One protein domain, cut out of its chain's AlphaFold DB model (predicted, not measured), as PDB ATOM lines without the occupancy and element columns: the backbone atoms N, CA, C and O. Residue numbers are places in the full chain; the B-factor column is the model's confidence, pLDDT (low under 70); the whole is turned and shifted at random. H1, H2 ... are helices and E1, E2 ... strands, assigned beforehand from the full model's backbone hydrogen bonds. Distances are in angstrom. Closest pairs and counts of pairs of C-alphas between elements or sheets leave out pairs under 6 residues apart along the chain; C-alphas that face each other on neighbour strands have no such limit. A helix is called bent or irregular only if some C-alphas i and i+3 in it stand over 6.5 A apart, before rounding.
ATOM      1  N   ILE A   4      18.652 -14.790 -48.666       97.81
ATOM      2  CA  ILE A   4      17.317 -14.590 -48.082       97.81
ATOM      3  C   ILE A   4      17.176 -15.274 -46.717       97.81
ATOM      4  O   ILE A   4      16.572 -14.715 -45.806       97.81
ATOM      5  N   VAL A   5      17.726 -16.482 -46.549       98.25
ATOM      6  CA  VAL A   5      17.676 -17.174 -45.252       98.25
ATOM      7  C   VAL A   5      18.474 -16.400 -44.204       98.25
ATOM      8  O   VAL A   5      18.011 -16.259 -43.077       98.25
ATOM      9  N   GLU A   6      19.637 -15.866 -44.570       98.38
ATOM     10  CA  GLU A   6      20.472 -15.071 -43.662       98.38
ATOM     11  C   GLU A   6      19.762 -13.780 -43.225       98.38
ATOM     12  O   GLU A   6      19.740 -13.464 -42.036       98.38
ATOM     13  N   GLU A   7      19.101 -13.084 -44.151       98.12
ATOM     14  CA  GLU A   7      18.320 -11.873 -43.865       98.12
ATOM     15  C   GLU A   7      17.128 -12.151 -42.932       98.12
ATOM     16  O   GLU A   7      16.894 -11.399 -41.983       98.12
ATOM     17  N   VAL A   8      16.401 -13.256 -43.144       98.19
ATOM     18  CA  VAL A   8      15.287 -13.662 -42.267       98.19
ATOM     19  C   VAL A   8      15.784 -13.998 -40.860       98.19
ATOM     20  O   VAL A   8      15.157 -13.602 -39.878       98.19
ATOM     21  N   LEU A   9      16.919 -14.695 -40.744       98.06
ATOM     22  CA  LEU A   9      17.515 -15.013 -39.445       98.06
ATOM     23  C   LEU A   9      17.953 -13.746 -38.702       98.06
ATOM     24  O   LEU A   9      17.682 -13.625 -37.508       98.06
ATOM     25  N   ALA A  10      18.568 -12.790 -39.400       97.75
ATOM     26  CA  ALA A  10      18.960 -11.511 -38.817       97.75
ATOM     27  C   ALA A  10      17.746 -10.706 -38.319       97.75
ATOM     28  O   ALA A  10      17.754 -10.228 -37.188       97.75
ATOM     29  N   ALA A  11      16.675 -10.617 -39.114       98.06
ATOM     30  CA  ALA A  11      15.443  -9.939 -38.706       98.06
ATOM     31  C   ALA A  11      14.774 -10.613 -37.492       98.06
ATOM     32  O   ALA A  11      14.260  -9.932 -36.603       98.06
ATOM     33  N   ASN A  12      14.806 -11.948 -37.426       98.00
ATOM     34  CA  ASN A  12      14.271 -12.693 -36.291       98.00
ATOM     35  C   ASN A  12      15.044 -12.415 -34.992       98.00
ATOM     36  O   ASN A  12      14.419 -12.344 -33.939       98.00
ATOM     37  N   LEU A  13      16.370 -12.236 -35.047       97.50
ATOM     38  CA  LEU A  13      17.160 -11.894 -33.857       97.50
ATOM     39  C   LEU A  13      16.655 -10.595 -33.214       97.50
ATOM     40  O   LEU A  13      16.333 -10.596 -32.028       97.50
ATOM     41  N   THR A  14      16.462  -9.536 -34.004       97.25
ATOM     42  CA  THR A  14      15.870  -8.280 -33.509       97.25
ATOM     43  C   THR A  14      14.459  -8.493 -32.962       97.25
ATOM     44  O   THR A  14      14.140  -8.027 -31.874       97.25
ATOM     45  N   TYR A  15      13.612  -9.256 -33.661       96.50
ATOM     46  CA  TYR A  15      12.261  -9.555 -33.174       96.50
ATOM     47  C   TYR A  15      12.263 -10.242 -31.800       96.50
ATOM     48  O   TYR A  15      11.420  -9.939 -30.957       96.50
ATOM     49  N   THR A  16      13.204 -11.160 -31.555       96.44
ATOM     50  CA  THR A  16      13.289 -11.874 -30.274       96.44
ATOM     51  C   THR A  16      13.707 -10.986 -29.107       96.44
ATOM     52  O   THR A  16      13.248 -11.224 -27.991       96.44
ATOM     53  N   GLU A  17      14.517  -9.952 -29.349       95.69
ATOM     54  CA  GLU A  17      14.911  -8.974 -28.324       95.69
ATOM     55  C   GLU A  17      13.696  -8.175 -27.822       95.69
ATOM     56  O   GLU A  17      13.555  -7.950 -26.620       95.69
ATOM     57  N   ASP A  18      12.767  -7.848 -28.724       93.69
ATOM     58  CA  ASP A  18      11.549  -7.079 -28.432       93.69
ATOM     59  C   ASP A  18      10.333  -7.948 -28.044       93.69
ATOM     60  O   ASP A  18       9.237  -7.431 -27.797       93.69
ATOM     61  N   PHE A  19      10.473  -9.278 -28.007       95.00
ATOM     62  CA  PHE A  19       9.328 -10.178 -27.831       95.00
ATOM     63  C   PHE A  19       8.710 -10.088 -26.423       95.00
ATOM     64  O   PHE A  19       7.484 -10.087 -26.288       95.00
ATOM     65  N   GLY A  20       9.538  -9.945 -25.383       94.44
ATOM     66  CA  GLY A  20       9.119  -9.628 -24.011       94.44
ATOM     67  C   GLY A  20       7.946 -10.468 -23.478       94.44
ATOM     68  O   GLY A  20       7.916 -11.692 -23.602       94.44
ATOM     69  N   GLU A  21       6.950  -9.789 -22.901       93.88
ATOM     70  CA  GLU A  21       5.765 -10.409 -22.282       93.88
ATOM     71  C   GLU A  21       4.825 -11.110 -23.273       93.88
ATOM     72  O   GLU A  21       3.930 -11.848 -22.855       93.88
ATOM     73  N   LYS A  22       5.022 -10.945 -24.590       94.50
ATOM     74  CA  LYS A  22       4.207 -11.634 -25.604       94.50
ATOM     75  C   LYS A  22       4.354 -13.158 -25.513       94.50
ATOM     76  O   LYS A  22       3.449 -13.882 -25.920       94.50
ATOM     77  N   GLY A  23       5.445 -13.653 -24.920       94.06
ATOM     78  CA  GLY A  23       5.635 -15.075 -24.620       94.06
ATOM     79  C   GLY A  23       4.652 -15.650 -23.593       94.06
ATOM     80  O   GLY A  23       4.462 -16.861 -23.560       94.06
ATOM     81  N   ASN A  24       3.995 -14.796 -22.803       96.00
ATOM     82  CA  ASN A  24       3.021 -15.189 -21.781       96.00
ATOM     83  C   ASN A  24       1.563 -15.127 -22.278       96.00
ATOM     84  O   ASN A  24       0.633 -15.337 -21.495       96.00
ATOM     85  N   LEU A  25       1.337 -14.821 -23.562       96.25
ATOM     86  CA  LEU A  25      -0.006 -14.771 -24.138       96.25
ATOM     87  C   LEU A  25      -0.672 -16.152 -24.115       96.25
ATOM     88  O   LEU A  25      -0.052 -17.188 -24.354       96.25
ATOM     89  N   THR A  26      -1.973 -16.166 -23.832       95.75
ATOM     90  CA  THR A  26      -2.759 -17.401 -23.796       95.75
ATOM     91  C   THR A  26      -3.029 -17.944 -25.195       95.75
ATOM     92  O   THR A  26      -3.123 -17.183 -26.152       95.75
ATOM     93  N   ILE A  27      -3.258 -19.256 -25.297       94.75
ATOM     94  CA  ILE A  27      -3.563 -19.928 -26.571       94.75
ATOM     95  C   ILE A  27      -4.837 -19.384 -27.255       94.75
ATOM     96  O   ILE A  27      -4.796 -19.161 -28.464       94.75
ATOM     97  N   PRO A  28      -5.980 -19.175 -26.563       96.69
ATOM     98  CA  PRO A  28      -7.185 -18.685 -27.231       96.69
ATOM     99  C   PRO A  28      -7.054 -17.210 -27.660       96.69
ATOM    100  O   PRO A  28      -6.606 -16.400 -26.845       96.69
ATOM    101  N   PRO A  29      -7.524 -16.823 -28.867       97.69
ATOM    102  CA  PRO A  29      -7.491 -15.431 -29.309       97.69
ATOM    103  C   PRO A  29      -8.306 -14.495 -28.411       97.69
ATOM    104  O   PRO A  29      -9.488 -14.748 -28.149       97.69
ATOM    105  N   SER A  30      -7.707 -13.379 -27.994       97.56
ATOM    106  CA  SER A  30      -8.298 -12.433 -27.037       97.56
ATOM    107  C   SER A  30      -9.610 -11.818 -27.550       97.56
ATOM    108  O   SER A  30     -10.571 -11.666 -26.791       97.56
ATOM    109  N   ARG A  31      -9.691 -11.535 -28.860       97.31
ATOM    110  CA  ARG A  31     -10.855 -10.919 -29.524       97.31
ATOM    111  C   ARG A  31     -11.807 -11.937 -30.158       97.31
ATOM    112  O   ARG A  31     -12.825 -11.538 -30.717       97.31
ATOM    113  N   ARG A  32     -11.520 -13.240 -30.034       97.00
ATOM    114  CA  ARG A  32     -12.408 -14.363 -30.406       97.00
ATOM    115  C   ARG A  32     -12.893 -14.359 -31.863       97.00
ATOM    116  O   ARG A  32     -14.060 -14.644 -32.130       97.00
ATOM    117  N   PHE A  33     -12.003 -14.081 -32.811       97.06
ATOM    118  CA  PHE A  33     -12.297 -14.221 -34.239       97.06
ATOM    119  C   PHE A  33     -11.102 -14.776 -35.021       97.06
ATOM    120  O   PHE A  33      -9.990 -14.894 -34.499       97.06
ATOM    121  N   ALA A  34     -11.350 -15.126 -36.283       98.00
ATOM    122  CA  ALA A  34     -10.334 -15.563 -37.229       98.00
ATOM    123  C   ALA A  34     -10.422 -14.758 -38.531       98.00
ATOM    124  O   ALA A  34     -11.512 -14.394 -38.974       98.00
ATOM    125  N   ILE A  35      -9.271 -14.506 -39.152       98.00
ATOM    126  CA  ILE A  35      -9.148 -13.941 -40.496       98.00
ATOM    127  C   ILE A  35      -8.787 -15.065 -41.458       98.00
ATOM    128  O   ILE A  35      -7.804 -15.768 -41.241       98.00
ATOM    129  N   LEU A  36      -9.535 -15.175 -42.552       97.81
ATOM    130  CA  LEU A  36      -9.172 -15.969 -43.720       97.81
ATOM    131  C   LEU A  36      -8.879 -15.022 -44.885       97.81
ATOM    132  O   LEU A  36      -9.743 -14.239 -45.273       97.81
ATOM    133  N   THR A  37      -7.656 -15.049 -45.418       98.00
ATOM    134  CA  THR A  37      -7.240 -14.121 -46.484       98.00
ATOM    135  C   THR A  37      -6.209 -14.724 -47.442       98.00
ATOM    136  O   THR A  37      -5.736 -15.844 -47.260       98.00
ATOM    137  N   CYS A  38      -5.873 -13.996 -48.505       97.88
ATOM    138  CA  CYS A  38      -4.946 -14.457 -49.530       97.88
ATOM    139  C   CYS A  38      -3.483 -14.471 -49.034       97.88
ATOM    140  O   CYS A  38      -3.060 -13.644 -48.220       97.88
ATOM    141  N   MET A  39      -2.672 -15.376 -49.581       97.75
ATOM    142  CA  MET A  39      -1.213 -15.424 -49.395       97.75
ATOM    143  C   MET A  39      -0.439 -14.344 -50.178       97.75
ATOM    144  O   MET A  39       0.786 -14.359 -50.184       97.75
ATOM    145  N   ASP A  40      -1.136 -13.418 -50.845       98.25
ATOM    146  CA  ASP A  40      -0.522 -12.316 -51.593       98.25
ATOM    147  C   ASP A  40       0.470 -11.532 -50.716       98.25
ATOM    148  O   ASP A  40       0.118 -11.059 -49.631       98.25
ATOM    149  N   ALA A  41       1.712 -11.388 -51.189       97.69
ATOM    150  CA  ALA A  41       2.804 -10.751 -50.451       97.69
ATOM    151  C   ALA A  41       2.550  -9.265 -50.139       97.69
ATOM    152  O   ALA A  41       3.192  -8.701 -49.259       97.69
ATOM    153  N   ARG A  42       1.603  -8.627 -50.837       97.62
ATOM    154  CA  ARG A  42       1.210  -7.229 -50.607       97.62
ATOM    155  C   ARG A  42       0.249  -7.073 -49.429       97.62
ATOM    156  O   ARG A  42      -0.009  -5.951 -49.003       97.62
ATOM    157  N   LEU A  43      -0.309  -8.174 -48.925       97.69
ATOM    158  CA  LEU A  43      -1.248  -8.175 -47.810       97.69
ATOM    159  C   LEU A  43      -0.528  -8.542 -46.510       97.69
ATOM    160  O   LEU A  43      -0.041  -9.663 -46.354       97.69
ATOM    161  N   ASP A  44      -0.529  -7.599 -45.570       97.75
ATOM    162  CA  ASP A  44      -0.098  -7.773 -44.181       97.75
ATOM    163  C   ASP A  44      -1.341  -7.783 -43.264       97.75
ATOM    164  O   ASP A  44      -1.872  -6.711 -42.949       97.75
ATOM    165  N   PRO A  45      -1.843  -8.970 -42.863       97.06
ATOM    166  CA  PRO A  45      -3.070  -9.094 -42.075       97.06
ATOM    167  C   PRO A  45      -3.017  -8.411 -40.721       97.06
ATOM    168  O   PRO A  45      -4.036  -7.898 -40.271       97.06
ATOM    169  N   VAL A  46      -1.842  -8.366 -40.092       96.19
ATOM    170  CA  VAL A  46      -1.679  -7.719 -38.789       96.19
ATOM    171  C   VAL A  46      -1.928  -6.220 -38.937       96.19
ATOM    172  O   VAL A  46      -2.707  -5.643 -38.178       96.19
ATOM    173  N   LYS A  47      -1.357  -5.598 -39.977       97.00
ATOM    174  CA  LYS A  47      -1.523  -4.161 -40.230       97.00
ATOM    175  C   LYS A  47      -2.919  -3.795 -40.711       97.00
ATOM    176  O   LYS A  47      -3.539  -2.914 -40.120       97.00
ATOM    177  N   PHE A  48      -3.431  -4.430 -41.769       96.81
ATOM    178  CA  PHE A  48      -4.700  -3.976 -42.357       96.81
ATOM    179  C   PHE A  48      -5.913  -4.263 -41.463       96.81
ATOM    180  O   PHE A  48      -6.932  -3.591 -41.603       96.81
ATOM    181  N   ALA A  49      -5.827  -5.250 -40.562       96.62
ATOM    182  CA  ALA A  49      -6.905  -5.579 -39.631       96.62
ATOM    183  C   ALA A  49      -6.713  -4.981 -38.225       96.62
ATOM    184  O   ALA A  49      -7.567  -5.189 -37.362       96.62
ATOM    185  N   GLY A  50      -5.624  -4.235 -37.992       97.31
ATOM    186  CA  GLY A  50      -5.332  -3.606 -36.703       97.31
ATOM    187  C   GLY A  50      -5.239  -4.628 -35.571       97.31
ATOM    188  O   GLY A  50      -5.987  -4.535 -34.595       97.31
ATOM    189  N   LEU A  51      -4.388  -5.642 -35.746       97.12
ATOM    190  CA  LEU A  51      -4.176  -6.703 -34.761       97.12
ATOM    191  C   LEU A  51      -2.924  -6.442 -33.929       97.12
ATOM    192  O   LEU A  51      -1.900  -6.015 -34.462       97.12
ATOM    193  N   ALA A  52      -2.999  -6.789 -32.650       96.00
ATOM    194  CA  ALA A  52      -1.833  -7.087 -31.825       96.00
ATOM    195  C   ALA A  52      -1.601  -8.608 -31.743       96.00
ATOM    196  O   ALA A  52      -2.472  -9.410 -32.101       96.00
ATOM    197  N   GLU A  53      -0.430  -9.039 -31.269       96.44
ATOM    198  CA  GLU A  53      -0.172 -10.454 -31.004       96.44
ATOM    199  C   GLU A  53      -1.210 -11.031 -30.024       96.44
ATOM    200  O   GLU A  53      -1.532 -10.432 -29.001       96.44
ATOM    201  N   GLY A  54      -1.755 -12.208 -30.350       96.75
ATOM    202  CA  GLY A  54      -2.796 -12.873 -29.556       96.75
ATOM    203  C   GLY A  54      -4.237 -12.436 -29.853       96.75
ATOM    204  O   GLY A  54      -5.166 -13.036 -29.316       96.75
ATOM    205  N   ASP A  55      -4.466 -11.445 -30.721       97.88
ATOM    206  CA  ASP A  55      -5.818 -10.935 -30.997       97.88
ATOM    207  C   ASP A  55      -6.726 -11.924 -31.734       97.88
ATOM    208  O   ASP A  55      -7.897 -12.096 -31.375       97.88
ATOM    209  N   ALA A  56      -6.204 -12.541 -32.793       98.25
ATOM    210  CA  ALA A  56      -6.978 -13.331 -33.743       98.25
ATOM    211  C   ALA A  56      -6.142 -14.468 -34.330       98.25
ATOM    212  O   ALA A  56      -4.922 -14.365 -34.460       98.25
ATOM    213  N   HIS A  57      -6.814 -15.530 -34.771       98.25
ATOM    214  CA  HIS A  57      -6.189 -16.479 -35.687       98.25
ATOM    215  C   HIS A  57      -6.115 -15.877 -37.095       98.25
ATOM    216  O   HIS A  57      -7.060 -15.231 -37.548       98.25
ATOM    217  N   VAL A  58      -5.016 -16.125 -37.811       97.94
ATOM    218  CA  VAL A  58      -4.833 -15.684 -39.200       97.94
ATOM    219  C   VAL A  58      -4.513 -16.895 -40.066       97.94
ATOM    220  O   VAL A  58      -3.479 -17.535 -39.900       97.94
ATOM    221  N   ILE A  59      -5.405 -17.196 -41.003       97.81
ATOM    222  CA  ILE A  59      -5.311 -18.314 -41.940       97.81
ATOM    223  C   ILE A  59      -5.119 -17.725 -43.339       97.81
ATOM    224  O   ILE A  59      -5.865 -16.836 -43.760       97.81
ATOM    225  N   ARG A  60      -4.096 -18.194 -44.063       97.69
ATOM    226  CA  ARG A  60      -3.753 -17.677 -45.394       97.69
ATOM    227  C   ARG A  60      -3.596 -18.801 -46.405       97.69
ATOM    228  O   ARG A  60      -2.849 -19.740 -46.158       97.69
ATOM    229  N   ASN A  61      -4.252 -18.674 -47.555       97.00
ATOM    230  CA  ASN A  61      -4.108 -19.595 -48.687       97.00
ATOM    231  C   ASN A  61      -4.213 -18.855 -50.033       97.00
ATOM    232  O   ASN A  61      -4.382 -17.632 -50.080       97.00
ATOM    233  N   ALA A  62      -4.080 -19.575 -51.149       97.19
ATOM    234  CA  ALA A  62      -4.225 -18.994 -52.479       97.19
ATOM    235  C   ALA A  62      -5.659 -18.469 -52.694       97.19
ATOM    236  O   ALA A  62      -6.622 -19.229 -52.751       97.19
TER     237      ALA A  62
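AT A GLANCE: This is residues 4 to 62 of the 69 residues of the protein "CynT, carbonic anhydrase" of Nostoc flagelliforme CCNUN1 (UniProt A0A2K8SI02). The model is a wide, loose U: helix H1 stands free as one arm, the parallel strand pair E1 and E2 makes the other, and short H2 with the link after it forms the base. Short H3 lies over one face of the strand pair, between the two strands along the chain, and the space between H1 and the strands is open. The printed part has 59 residues, with three named helices and two named strands in the order H1, H2, E1, H3, E2, and its class is mixed. It is loose, with a radius of gyration of the C-alphas of 13.4 A, and flat, spanning 33 by 31 by 17 A.

IN THESE COORDINATES: H1, residues 4 to 17, begins at C-alpha 4 (17.317, -14.590, -48.082) and is 20.7 A long. H2 is residues 20 to 24, 8.5 A; it is neither bent nor irregular, but only just: C-alphas 20 and 23 are 6.5 A apart. E1, residues 34 to 38, is 13.5 A long. H3, residues 45 to 48, is 5.4 A. E2, residues 57 to 61, is 13.5 A and ends at C-alpha 61 (-4.108, -19.595, -48.687).

HOW THE PARTS SIT: E1 and E2 are parallel neighbours at 22 degrees; N 35 and O 57 are 2.8 A apart and N 59 and O 35 2.8 A, within hydrogen-bond range. E1, H3 and E2 form a strand-helix-strand unit, two parallel strands with a helix between, its crossover right-handed. The closest C-alphas of H3 and E2, Pro 45 and Val 58, are 7.4 A apart. H1 is apart from E1, E2 and H3, and meets H2 only through their tight link. In H1, 9 of 10 O i to N i+4 pairs are within range; in H2, 0 of 1, but 2 of 2 O i to N i+3 pairs; H3 is too short for an O i to N i+4 pair.

THE WHOLE: The farthest C-alphas, Glu 6 and Arg 32, are 35.5 A apart. Residues 4 to 21, of which 4 to 17 belong to H1, stand free. The printed part has no cut, no link is long, and no printed residue is under 70 in pLDDT.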